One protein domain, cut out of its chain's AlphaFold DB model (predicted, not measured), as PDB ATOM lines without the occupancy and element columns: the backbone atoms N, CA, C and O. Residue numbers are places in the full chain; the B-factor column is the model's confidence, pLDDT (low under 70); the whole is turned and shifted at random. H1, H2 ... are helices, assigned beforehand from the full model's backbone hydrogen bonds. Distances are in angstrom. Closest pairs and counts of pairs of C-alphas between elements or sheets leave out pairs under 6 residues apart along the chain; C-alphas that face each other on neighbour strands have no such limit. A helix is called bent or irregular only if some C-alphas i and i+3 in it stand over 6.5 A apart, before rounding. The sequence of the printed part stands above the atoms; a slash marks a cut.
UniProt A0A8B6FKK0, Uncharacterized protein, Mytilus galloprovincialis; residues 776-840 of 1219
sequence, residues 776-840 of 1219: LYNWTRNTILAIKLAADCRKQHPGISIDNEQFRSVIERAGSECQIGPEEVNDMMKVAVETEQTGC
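This is residues 776 to 840 of the 1219 residues of an uncharacterized protein of Mytilus galloprovincialis (UniProt A0A8B6FKK0). Three helices pack together in a small crossed cluster, their centres at the corners of a triangle, and each is steeply tilted to the other two. The longest, H1, has H2 and H3 packed on it, with the more extensive contact to H3, while residues 795 to 800 stick out where H1 ends and the link to H2 begins. The printed part has 65 residues with three named helices, H1, H2 and H3 in that order, and no named strand; the class is all helix. It is compact, with a radius of gyration of the C-alphas of 11.1 A, and spans 33 by 22 by 16 A.

H1, residues 776 to 796, touches H3, residues 822 to 837, at a steep tilt of 53 degrees, the same way; their closest C-alphas, Ala 786 and Met 828, are 5.3 A apart. With residues 786 to 793 alone, H1 touches H2, residues 804 to 817, at a steep tilt of 57 degrees, opposite ways; the closest C-alphas, Ala 786 and Ile 811, are 7.4 A apart. H2 touches H3, which meets it with residues 825 to 829 alone, at a steep tilt of 50 degrees, opposite ways; the closest C-alphas, Ile 811 and Val 825, are 6.6 A apart. Every O i to N i+4 pair is within hydrogen-bond range in H3, against 15 of 17 in H1 and 9 of 10 in H2.

H1 begins at C-alpha 776 (149.565, 131.730, 35.986) and is 30.2 A long. It is irregular, with C-alphas 777 and 780 7.2 A apart, and has a kink of 26 degrees near residue 783. H2 is 20.2 A long. H3 is 22.7 A long and ends at C-alpha 837 (152.762, 148.996, 50.509).

The C-alphas farthest apart, Tyr 777 and Gly 799, are 34.0 A apart. The printed part has no cut; the link from H1 to H2 is short and that from H2 to H3 is tight. The mean pLDDT of the printed part is 71.1; it is under 70 at residues 794, 796 to 806, 815 to 818 and 833 to 840.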
ATOM      1  N   LEU A 776     148.276 132.185  35.449       89.25
ATOM      2  CA  LEU A 776     149.565 131.730  35.986       89.25
ATOM      3  C   LEU A 776     150.727 131.817  34.984       89.25
ATOM      4  O   LEU A 776     151.856 132.111  35.393       89.25
ATOM      5  N   TYR A 777     150.486 131.573  33.688       88.94
ATOM      6  CA  TYR A 777     151.536 131.717  32.667       88.94
ATOM      7  C   TYR A 777     151.696 133.160  32.164       88.94
ATOM      8  O   TYR A 777     152.768 133.523  31.685       88.94
ATOM      9  N   ASN A 778     150.676 134.007  32.328       87.19
ATOM     10  CA  ASN A 778     150.762 135.456  32.138       87.19
ATOM     11  C   ASN A 778     151.247 136.192  33.397       87.19
ATOM     12  O   ASN A 778     151.689 137.333  33.276       87.19
ATOM     13  N   TRP A 779     151.197 135.562  34.584       86.38
ATOM     14  CA  TRP A 779     151.469 136.187  35.889       86.38
ATOM     15  C   TRP A 779     152.699 137.095  35.892       86.38
ATOM     16  O   TRP A 779     152.618 138.251  36.293       86.38
ATOM     17  N   THR A 780     153.838 136.582  35.429       83.00
ATOM     18  CA  THR A 780     155.141 137.256  35.504       83.00
ATOM     19  C   THR A 780     155.195 138.455  34.556       83.00
ATOM     20  O   THR A 780     155.557 139.555  34.966       83.00
ATOM     21  N   ARG A 781     154.716 138.278  33.314       84.56
ATOM     22  CA  ARG A 781     154.543 139.358  32.327       84.56
ATOM     23  C   ARG A 781     153.648 140.464  32.892       84.56
ATOM     24  O   ARG A 781     154.020 141.634  32.878       84.56
ATOM     25  N   ASN A 782     152.487 140.084  33.420       84.50
ATOM     26  CA  ASN A 782     151.486 141.005  33.949       84.50
ATOM     27  C   ASN A 782     151.985 141.712  35.229       84.50
ATOM     28  O   ASN A 782     151.759 142.907  35.386       84.50
ATOM     29  N   THR A 783     152.744 141.024  36.090       80.00
ATOM     30  CA  THR A 783     153.428 141.586  37.272       80.00
ATOM     31  C   THR A 783     154.429 142.670  36.868       80.00
ATOM     32  O   THR A 783     154.364 143.791  37.368       80.00
ATOM     33  N   ILE A 784     155.311 142.378  35.905       78.81
ATOM     34  CA  ILE A 784     156.302 143.338  35.396       78.81
ATOM     35  C   ILE A 784     155.611 144.547  34.741       78.81
ATOM     36  O   ILE A 784     156.044 145.683  34.938       78.81
ATOM     37  N   LEU A 785     154.520 144.329  33.996       81.12
ATOM     38  CA  LEU A 785     153.710 145.407  33.420       81.12
ATOM     39  C   LEU A 785     153.042 146.269  34.503       81.12
ATOM     40  O   LEU A 785     153.107 147.491  34.414       81.12
ATOM     41  N   ALA A 786     152.462 145.667  35.546       80.56
ATOM     42  CA  ALA A 786     151.825 146.391  36.648       80.56
ATOM     43  C   ALA A 786     152.822 147.295  37.390       80.56
ATOM     44  O   ALA A 786     152.537 148.470  37.619       80.56
ATOM     45  N   ILE A 787     154.018 146.777  37.693       76.56
ATOM     46  CA  ILE A 787     155.088 147.524  38.370       76.56
ATOM     47  C   ILE A 787     155.583 148.692  37.503       76.56
ATOM     48  O   ILE A 787     155.770 149.799  38.015       76.56
ATOM     49  N   LYS A 788     155.750 148.482  36.187       80.38
ATOM     50  CA  LYS A 788     156.134 149.544  35.237       80.38
ATOM     51  C   LYS A 788     155.062 150.632  35.141       80.38
ATOM     52  O   LYS A 788     155.377 151.800  35.346       80.38
ATOM     53  N   LEU A 789     153.795 150.256  34.945       79.19
ATOM     54  CA  LEU A 789     152.675 151.204  34.911       79.19
ATOM     55  C   LEU A 789     152.562 151.993  36.227       79.19
ATOM     56  O   LEU A 789     152.421 153.212  36.191       79.19
ATOM     57  N   ALA A 790     152.705 151.343  37.386       75.81
ATOM     58  CA  ALA A 790     152.704 152.019  38.685       75.81
ATOM     59  C   ALA A 790     153.910 152.964  38.863       75.81
ATOM     60  O   ALA A 790     153.805 154.006  39.510       75.81
ATOM     61  N   ALA A 791     155.079 152.638  38.303       74.00
ATOM     62  CA  ALA A 791     156.227 153.545  38.279       74.00
ATOM     63  C   ALA A 791     155.983 154.768  37.375       74.00
ATOM     64  O   ALA A 791     156.296 155.887  37.778       74.00
ATOM     65  N   ASP A 792     155.387 154.589  36.196       75.19
ATOM     66  CA  ASP A 792     155.142 155.688  35.256       75.19
ATOM     67  C   ASP A 792     153.979 156.598  35.688       75.19
ATOM     68  O   ASP A 792     154.096 157.820  35.593       75.19
ATOM     69  N   CYS A 793     152.916 156.052  36.290       70.81
ATOM     70  CA  CYS A 793     151.876 156.859  36.936       70.81
ATOM     71  C   CYS A 793     152.439 157.710  38.091       70.81
ATOM     72  O   CYS A 793     152.086 158.884  38.205       70.81
ATOM     73  N   ARG A 794     153.383 157.182  38.890       68.00
ATOM     74  CA  ARG A 794     154.088 157.961  39.931       68.00
ATOM     75  C   ARG A 794     154.938 159.104  39.360       68.00
ATOM     76  O   ARG A 794     155.014 160.153  39.994       68.00
ATOM     77  N   LYS A 795     155.543 158.941  38.172       71.44
ATOM     78  CA  LYS A 795     156.272 160.024  37.473       71.44
ATOM     79  C   LYS A 795     155.332 161.125  36.973       71.44
ATOM     80  O   LYS A 795     155.694 162.295  37.021       71.44
ATOM     81  N   GLN A 796     154.149 160.755  36.480       68.12
ATOM     82  CA  GLN A 796     153.175 161.695  35.909       68.12
ATOM     83  C   GLN A 796     152.380 162.456  36.984       68.12
ATOM     84  O   GLN A 796     152.018 163.613  36.773       68.12
ATOM     85  N   HIS A 797     152.137 161.839  38.146       63.16
ATOM     86  CA  HIS A 797     151.345 162.416  39.239       63.16
ATOM     87  C   HIS A 797     152.074 162.360  40.599       63.16
ATOM     88  O   HIS A 797     151.607 161.704  41.536       63.16
ATOM     89  N   PRO A 798     153.221 163.053  40.748       52.00
ATOM     90  CA  PRO A 798     153.996 163.037  41.983       52.00
ATOM     91  C   PRO A 798     153.198 163.618  43.158       52.00
ATOM     92  O   PRO A 798     152.823 164.788  43.168       52.00
ATOM     93  N   GLY A 799     152.973 162.796  44.186       47.25
ATOM     94  CA  GLY A 799     152.342 163.206  45.446       47.25
ATOM     95  C   GLY A 799     150.842 162.922  45.565       47.25
ATOM     96  O   GLY A 799     150.327 162.989  46.680       47.25
ATOM     97  N   ILE A 800     150.165 162.539  44.482       49.00
ATOM     98  CA  ILE A 800     148.784 162.045  44.534       49.00
ATOM     99  C   ILE A 800     148.812 160.567  44.952       49.00
ATOM    100  O   ILE A 800     149.577 159.780  44.397       49.00
ATOM    101  N   SER A 801     147.989 160.179  45.936       52.19
ATOM    102  CA  SER A 801     147.710 158.759  46.194       52.19
ATOM    103  C   SER A 801     147.015 158.202  44.963       52.19
ATOM    104  O   SER A 801     145.964 158.727  44.593       52.19
ATOM    105  N   ILE A 802     147.593 157.185  44.325       56.25
ATOM    106  CA  ILE A 802     147.068 156.659  43.066       56.25
ATOM    107  C   ILE A 802     145.622 156.198  43.283       56.25
ATOM    108  O   ILE A 802     145.333 155.341  44.115       56.25
ATOM    109  N   ASP A 803     144.699 156.828  42.557       59.88
ATOM    110  CA  ASP A 803     143.284 156.491  42.623       59.88
ATOM    111  C   ASP A 803     143.066 155.136  41.943       59.88
ATOM    112  O   ASP A 803     143.418 154.939  40.774       59.88
ATOM    113  N   ASN A 804     142.483 154.203  42.696       63.75
ATOM    114  CA  ASN A 804     142.277 152.829  42.267       63.75
ATOM    115  C   ASN A 804     141.463 152.743  40.967       63.75
ATOM    116  O   ASN A 804     141.746 151.870  40.149       63.75
ATOM    117  N   GLU A 805     140.495 153.639  40.736       68.25
ATOM    118  CA  GLU A 805     139.719 153.643  39.485       68.25
ATOM    119  C   GLU A 805     140.530 154.199  38.304       68.25
ATOM    120  O   GLU A 805     140.509 153.630  37.209       68.25
ATOM    121  N   GLN A 806     141.313 155.261  38.521       68.19
ATOM    122  CA  GLN A 806     142.158 155.850  37.477       68.19
ATOM    123  C   GLN A 806     143.254 154.876  37.038       68.19
ATOM    124  O   GLN A 806     143.417 154.631  35.841       68.19
ATOM    125  N   PHE A 807     143.959 154.255  37.985       71.56
ATOM    126  CA  PHE A 807     145.004 153.283  37.669       71.56
ATOM    127  C   PHE A 807     144.446 151.997  37.058       71.56
ATOM    128  O   PHE A 807     145.011 151.482  36.091       71.56
ATOM    129  N   ARG A 808     143.274 151.542  37.521       76.50
ATOM    130  CA  ARG A 808     142.532 150.471  36.854       76.50
ATOM    131  C   ARG A 808     142.226 150.824  35.397       76.50
ATOM    132  O   ARG A 808     142.471 149.988  34.537       76.50
ATOM    133  N   SER A 809     141.790 152.049  35.092       75.25
ATOM    134  CA  SER A 809     141.533 152.468  33.702       75.25
ATOM    135  C   SER A 809     142.800 152.482  32.829       75.25
ATOM    136  O   SER A 809     142.741 152.162  31.640       75.25
ATOM    137  N   VAL A 810     143.969 152.782  33.413       76.81
ATOM    138  CA  VAL A 810     145.271 152.700  32.729       76.81
ATOM    139  C   VAL A 810     145.658 151.243  32.457       76.81
ATOM    140  O   VAL A 810     146.050 150.930  31.331       76.81
ATOM    141  N   ILE A 811     145.489 150.343  33.435       77.06
ATOM    142  CA  ILE A 811     145.704 148.900  33.241       77.06
ATOM    143  C   ILE A 811     144.711 148.327  32.224       77.06
ATOM    144  O   ILE A 811     145.123 147.550  31.374       77.06
ATOM    145  N   GLU A 812     143.431 148.694  32.253       78.50
ATOM    146  CA  GLU A 812     142.430 148.181  31.305       78.50
ATOM    147  C   GLU A 812     142.692 148.684  29.876       78.50
ATOM    148  O   GLU A 812     142.529 147.927  28.915       78.50
ATOM    149  N   ARG A 813     143.207 149.913  29.714       77.44
ATOM    150  CA  ARG A 813     143.652 150.435  28.413       77.44
ATOM    151  C   ARG A 813     144.888 149.699  27.882       77.44
ATOM    152  O   ARG A 813     144.838 149.187  26.769       77.44
ATOM    153  N   ALA A 814     145.954 149.570  28.675       70.62
ATOM    154  CA  ALA A 814     147.152 148.811  28.283       70.62
ATOM    155  C   ALA A 814     146.870 147.297  28.129       70.62
ATOM    156  O   ALA A 814     147.443 146.605  27.289       70.62
ATOM    157  N   GLY A 815     145.937 146.775  28.923       67.12
ATOM    158  CA  GLY A 815     145.481 145.391  28.905       67.12
ATOM    159  C   GLY A 815     144.638 145.046  27.682       67.12
ATOM    160  O   GLY A 815     144.705 143.911  27.216       67.12
ATOM    161  N   SER A 816     143.927 146.023  27.112       65.75
ATOM    162  CA  SER A 816     143.228 145.875  25.828       65.75
ATOM    163  C   SER A 816     144.206 145.625  24.673       65.75
ATOM    164  O   SER A 816     143.913 144.830  23.785       65.75
ATOM    165  N   GLU A 817     145.393 146.237  24.716       64.94
ATOM    166  CA  GLU A 817     146.488 145.980  23.767       64.94
ATOM    167  C   GLU A 817     147.183 144.631  24.057       64.94
ATOM    168  O   GLU A 817     147.559 143.905  23.139       64.94
ATOM    169  N   CYS A 818     147.302 144.252  25.336       61.72
ATOM    170  CA  CYS A 818     148.026 143.057  25.798       61.72
ATOM    171  C   CYS A 818     147.171 141.781  26.005       61.72
ATOM    172  O   CYS A 818     147.688 140.796  26.551       61.72
ATOM    173  N   GLN A 819     145.895 141.792  25.589       70.31
ATOM    174  CA  GLN A 819     144.900 140.709  25.744       70.31
ATOM    175  C   GLN A 819     144.705 140.227  27.201       70.31
ATOM    176  O   GLN A 819     144.572 139.034  27.465       70.31
ATOM    177  N   ILE A 820     144.713 141.159  28.158       76.44
ATOM    178  CA  ILE A 820     144.662 140.872  29.602       76.44
ATOM    179  C   ILE A 820     143.213 140.655  30.064       76.44
ATOM    180  O   ILE A 820     142.339 141.489  29.824       76.44
ATOM    181  N   GLY A 821     142.952 139.536  30.745       79.12
ATOM    182  CA  GLY A 821     141.619 139.201  31.265       79.12
ATOM    183  C   GLY A 821     141.210 140.024  32.501       79.12
ATOM    184  O   GLY A 821     142.074 140.502  33.232       79.12
ATOM    185  N   PRO A 822     139.908 140.156  32.823       78.06
ATOM    186  CA  PRO A 822     139.447 140.983  33.948       78.06
ATOM    187  C   PRO A 822     139.914 140.480  35.328       78.06
ATOM    188  O   PRO A 822     140.116 141.291  36.233       78.06
ATOM    189  N   GLU A 823     140.135 139.169  35.490       79.62
ATOM    190  CA  GLU A 823     140.795 138.604  36.680       79.62
ATOM    191  C   GLU A 823     142.293 138.950  36.714       79.62
ATOM    192  O   GLU A 823     142.809 139.325  37.761       79.62
ATOM    193  N   GLU A 824     142.978 138.915  35.566       82.88
ATOM    194  CA  GLU A 824     144.392 139.299  35.458       82.88
ATOM    195  C   GLU A 824     144.603 140.796  35.756       82.88
ATOM    196  O   GLU A 824     145.566 141.149  36.432       82.88
ATOM    197  N   VAL A 825     143.682 141.675  35.337       81.69
ATOM    198  CA  VAL A 825     143.658 143.101  35.730       81.69
ATOM    199  C   VAL A 825     143.535 143.249  37.249       81.69
ATOM    200  O   VAL A 825     144.203 144.090  37.847       81.69
ATOM    201  N   ASN A 826     142.701 142.429  37.894       81.75
ATOM    202  CA  ASN A 826     142.550 142.446  39.347       81.75
ATOM    203  C   ASN A 826     143.824 141.961  40.061       81.75
ATOM    204  O   ASN A 826     144.209 142.533  41.076       81.75
ATOM    205  N   ASP A 827     144.516 140.963  39.510       80.94
ATOM    206  CA  ASP A 827     145.811 140.500  40.022       80.94
ATOM    207  C   ASP A 827     146.919 141.552  39.845       80.94
ATOM    208  O   ASP A 827     147.676 141.808  40.781       80.94
ATOM    209  N   MET A 828     146.964 142.238  38.698       79.38
ATOM    210  CA  MET A 828     147.841 143.397  38.484       79.38
ATOM    211  C   MET A 828     147.554 144.524  39.483       79.38
ATOM    212  O   MET A 828     148.488 145.147  39.982       79.38
ATOM    213  N   MET A 829     146.280 144.753  39.818       76.06
ATOM    214  CA  MET A 829     145.877 145.733  40.829       76.06
ATOM    215  C   MET A 829     146.361 145.341  42.233       76.06
ATOM    216  O   MET A 829     146.926 146.185  42.928       76.06
ATOM    217  N   LYS A 830     146.207 144.063  42.632       77.06
ATOM    218  CA  LYS A 830     146.777 143.527  43.886       77.06
ATOM    219  C   LYS A 830     148.284 143.796  43.929       77.06
ATOM    220  O   LYS A 830     148.755 144.418  44.872       77.06
ATOM    221  N   VAL A 831     149.017 143.391  42.887       73.69
ATOM    222  CA  VAL A 831     150.479 143.551  42.787       73.69
ATOM    223  C   VAL A 831     150.900 145.018  42.872       73.69
ATOM    224  O   VAL A 831     151.837 145.327  43.599       73.69
ATOM    225  N   ALA A 832     150.208 145.929  42.183       71.00
ATOM    226  CA  ALA A 832     150.534 147.351  42.219       71.00
ATOM    227  C   ALA A 832     150.352 147.943  43.624       71.00
ATOM    228  O   ALA A 832     151.309 148.495  44.165       71.00
ATOM    229  N   VAL A 833     149.185 147.740  44.246       67.75
ATOM    230  CA  VAL A 833     148.893 148.190  45.621       67.75
ATOM    231  C   VAL A 833     149.835 147.529  46.635       67.75
ATOM    232  O   VAL A 833     150.286 148.172  47.581       67.75
ATOM    233  N   GLU A 834     150.207 146.265  46.431       65.12
ATOM    234  CA  GLU A 834     151.241 145.611  47.233       65.12
ATOM    235  C   GLU A 834     152.612 146.262  47.044       65.12
ATOM    236  O   GLU A 834     153.293 146.449  48.041       65.12
ATOM    237  N   THR A 835     153.006 146.670  45.832       59.81
ATOM    238  CA  THR A 835     154.270 147.400  45.589       59.81
ATOM    239  C   THR A 835     154.231 148.891  45.935       59.81
ATOM    240  O   THR A 835     155.275 149.539  45.943       59.81
ATOM    241  N   GLU A 836     153.067 149.440  46.289       56.22
ATOM    242  CA  GLU A 836     152.958 150.697  47.040       56.22
ATOM    243  C   GLU A 836     153.133 150.466  48.549       56.22
ATOM    244  O   GLU A 836     153.733 151.290  49.231       56.22
ATOM    245  N   GLN A 837     152.660 149.332  49.080       49.19
ATOM    246  CA  GLN A 837     152.762 148.996  50.509       49.19
ATOM    247  C   GLN A 837     154.141 148.447  50.911       49.19
ATOM    248  O   GLN A 837     154.679 148.851  51.938       49.19
ATOM    249  N   THR A 838     154.731 147.558  50.107       45.19
ATOM    250  CA  THR A 838     156.143 147.143  50.211       45.19
ATOM    251  C   THR A 838     157.079 148.158  49.562       45.19
ATOM    252  O   THR A 838     158.280 148.137  49.818       45.19
ATOM    253  N   GLY A 839     156.525 149.102  48.796       43.44
ATOM    254  CA  GLY A 839     157.162 150.347  48.381       43.44
ATOM    255  C   GLY A 839     157.381 151.309  49.545       43.44
ATOM    256  O   GLY A 839     157.037 152.484  49.444       43.44
ATOM    257  N   CYS A 840     157.993 150.825  50.630       41.38
ATOM    258  CA  CYS A 840     158.627 151.660  51.640       41.38
ATOM    259  C   CYS A 840     159.809 152.392  51.001       41.38
ATOM    260  O   CYS A 840     160.969 152.034  51.173       41.38
TER     261      CYS A 840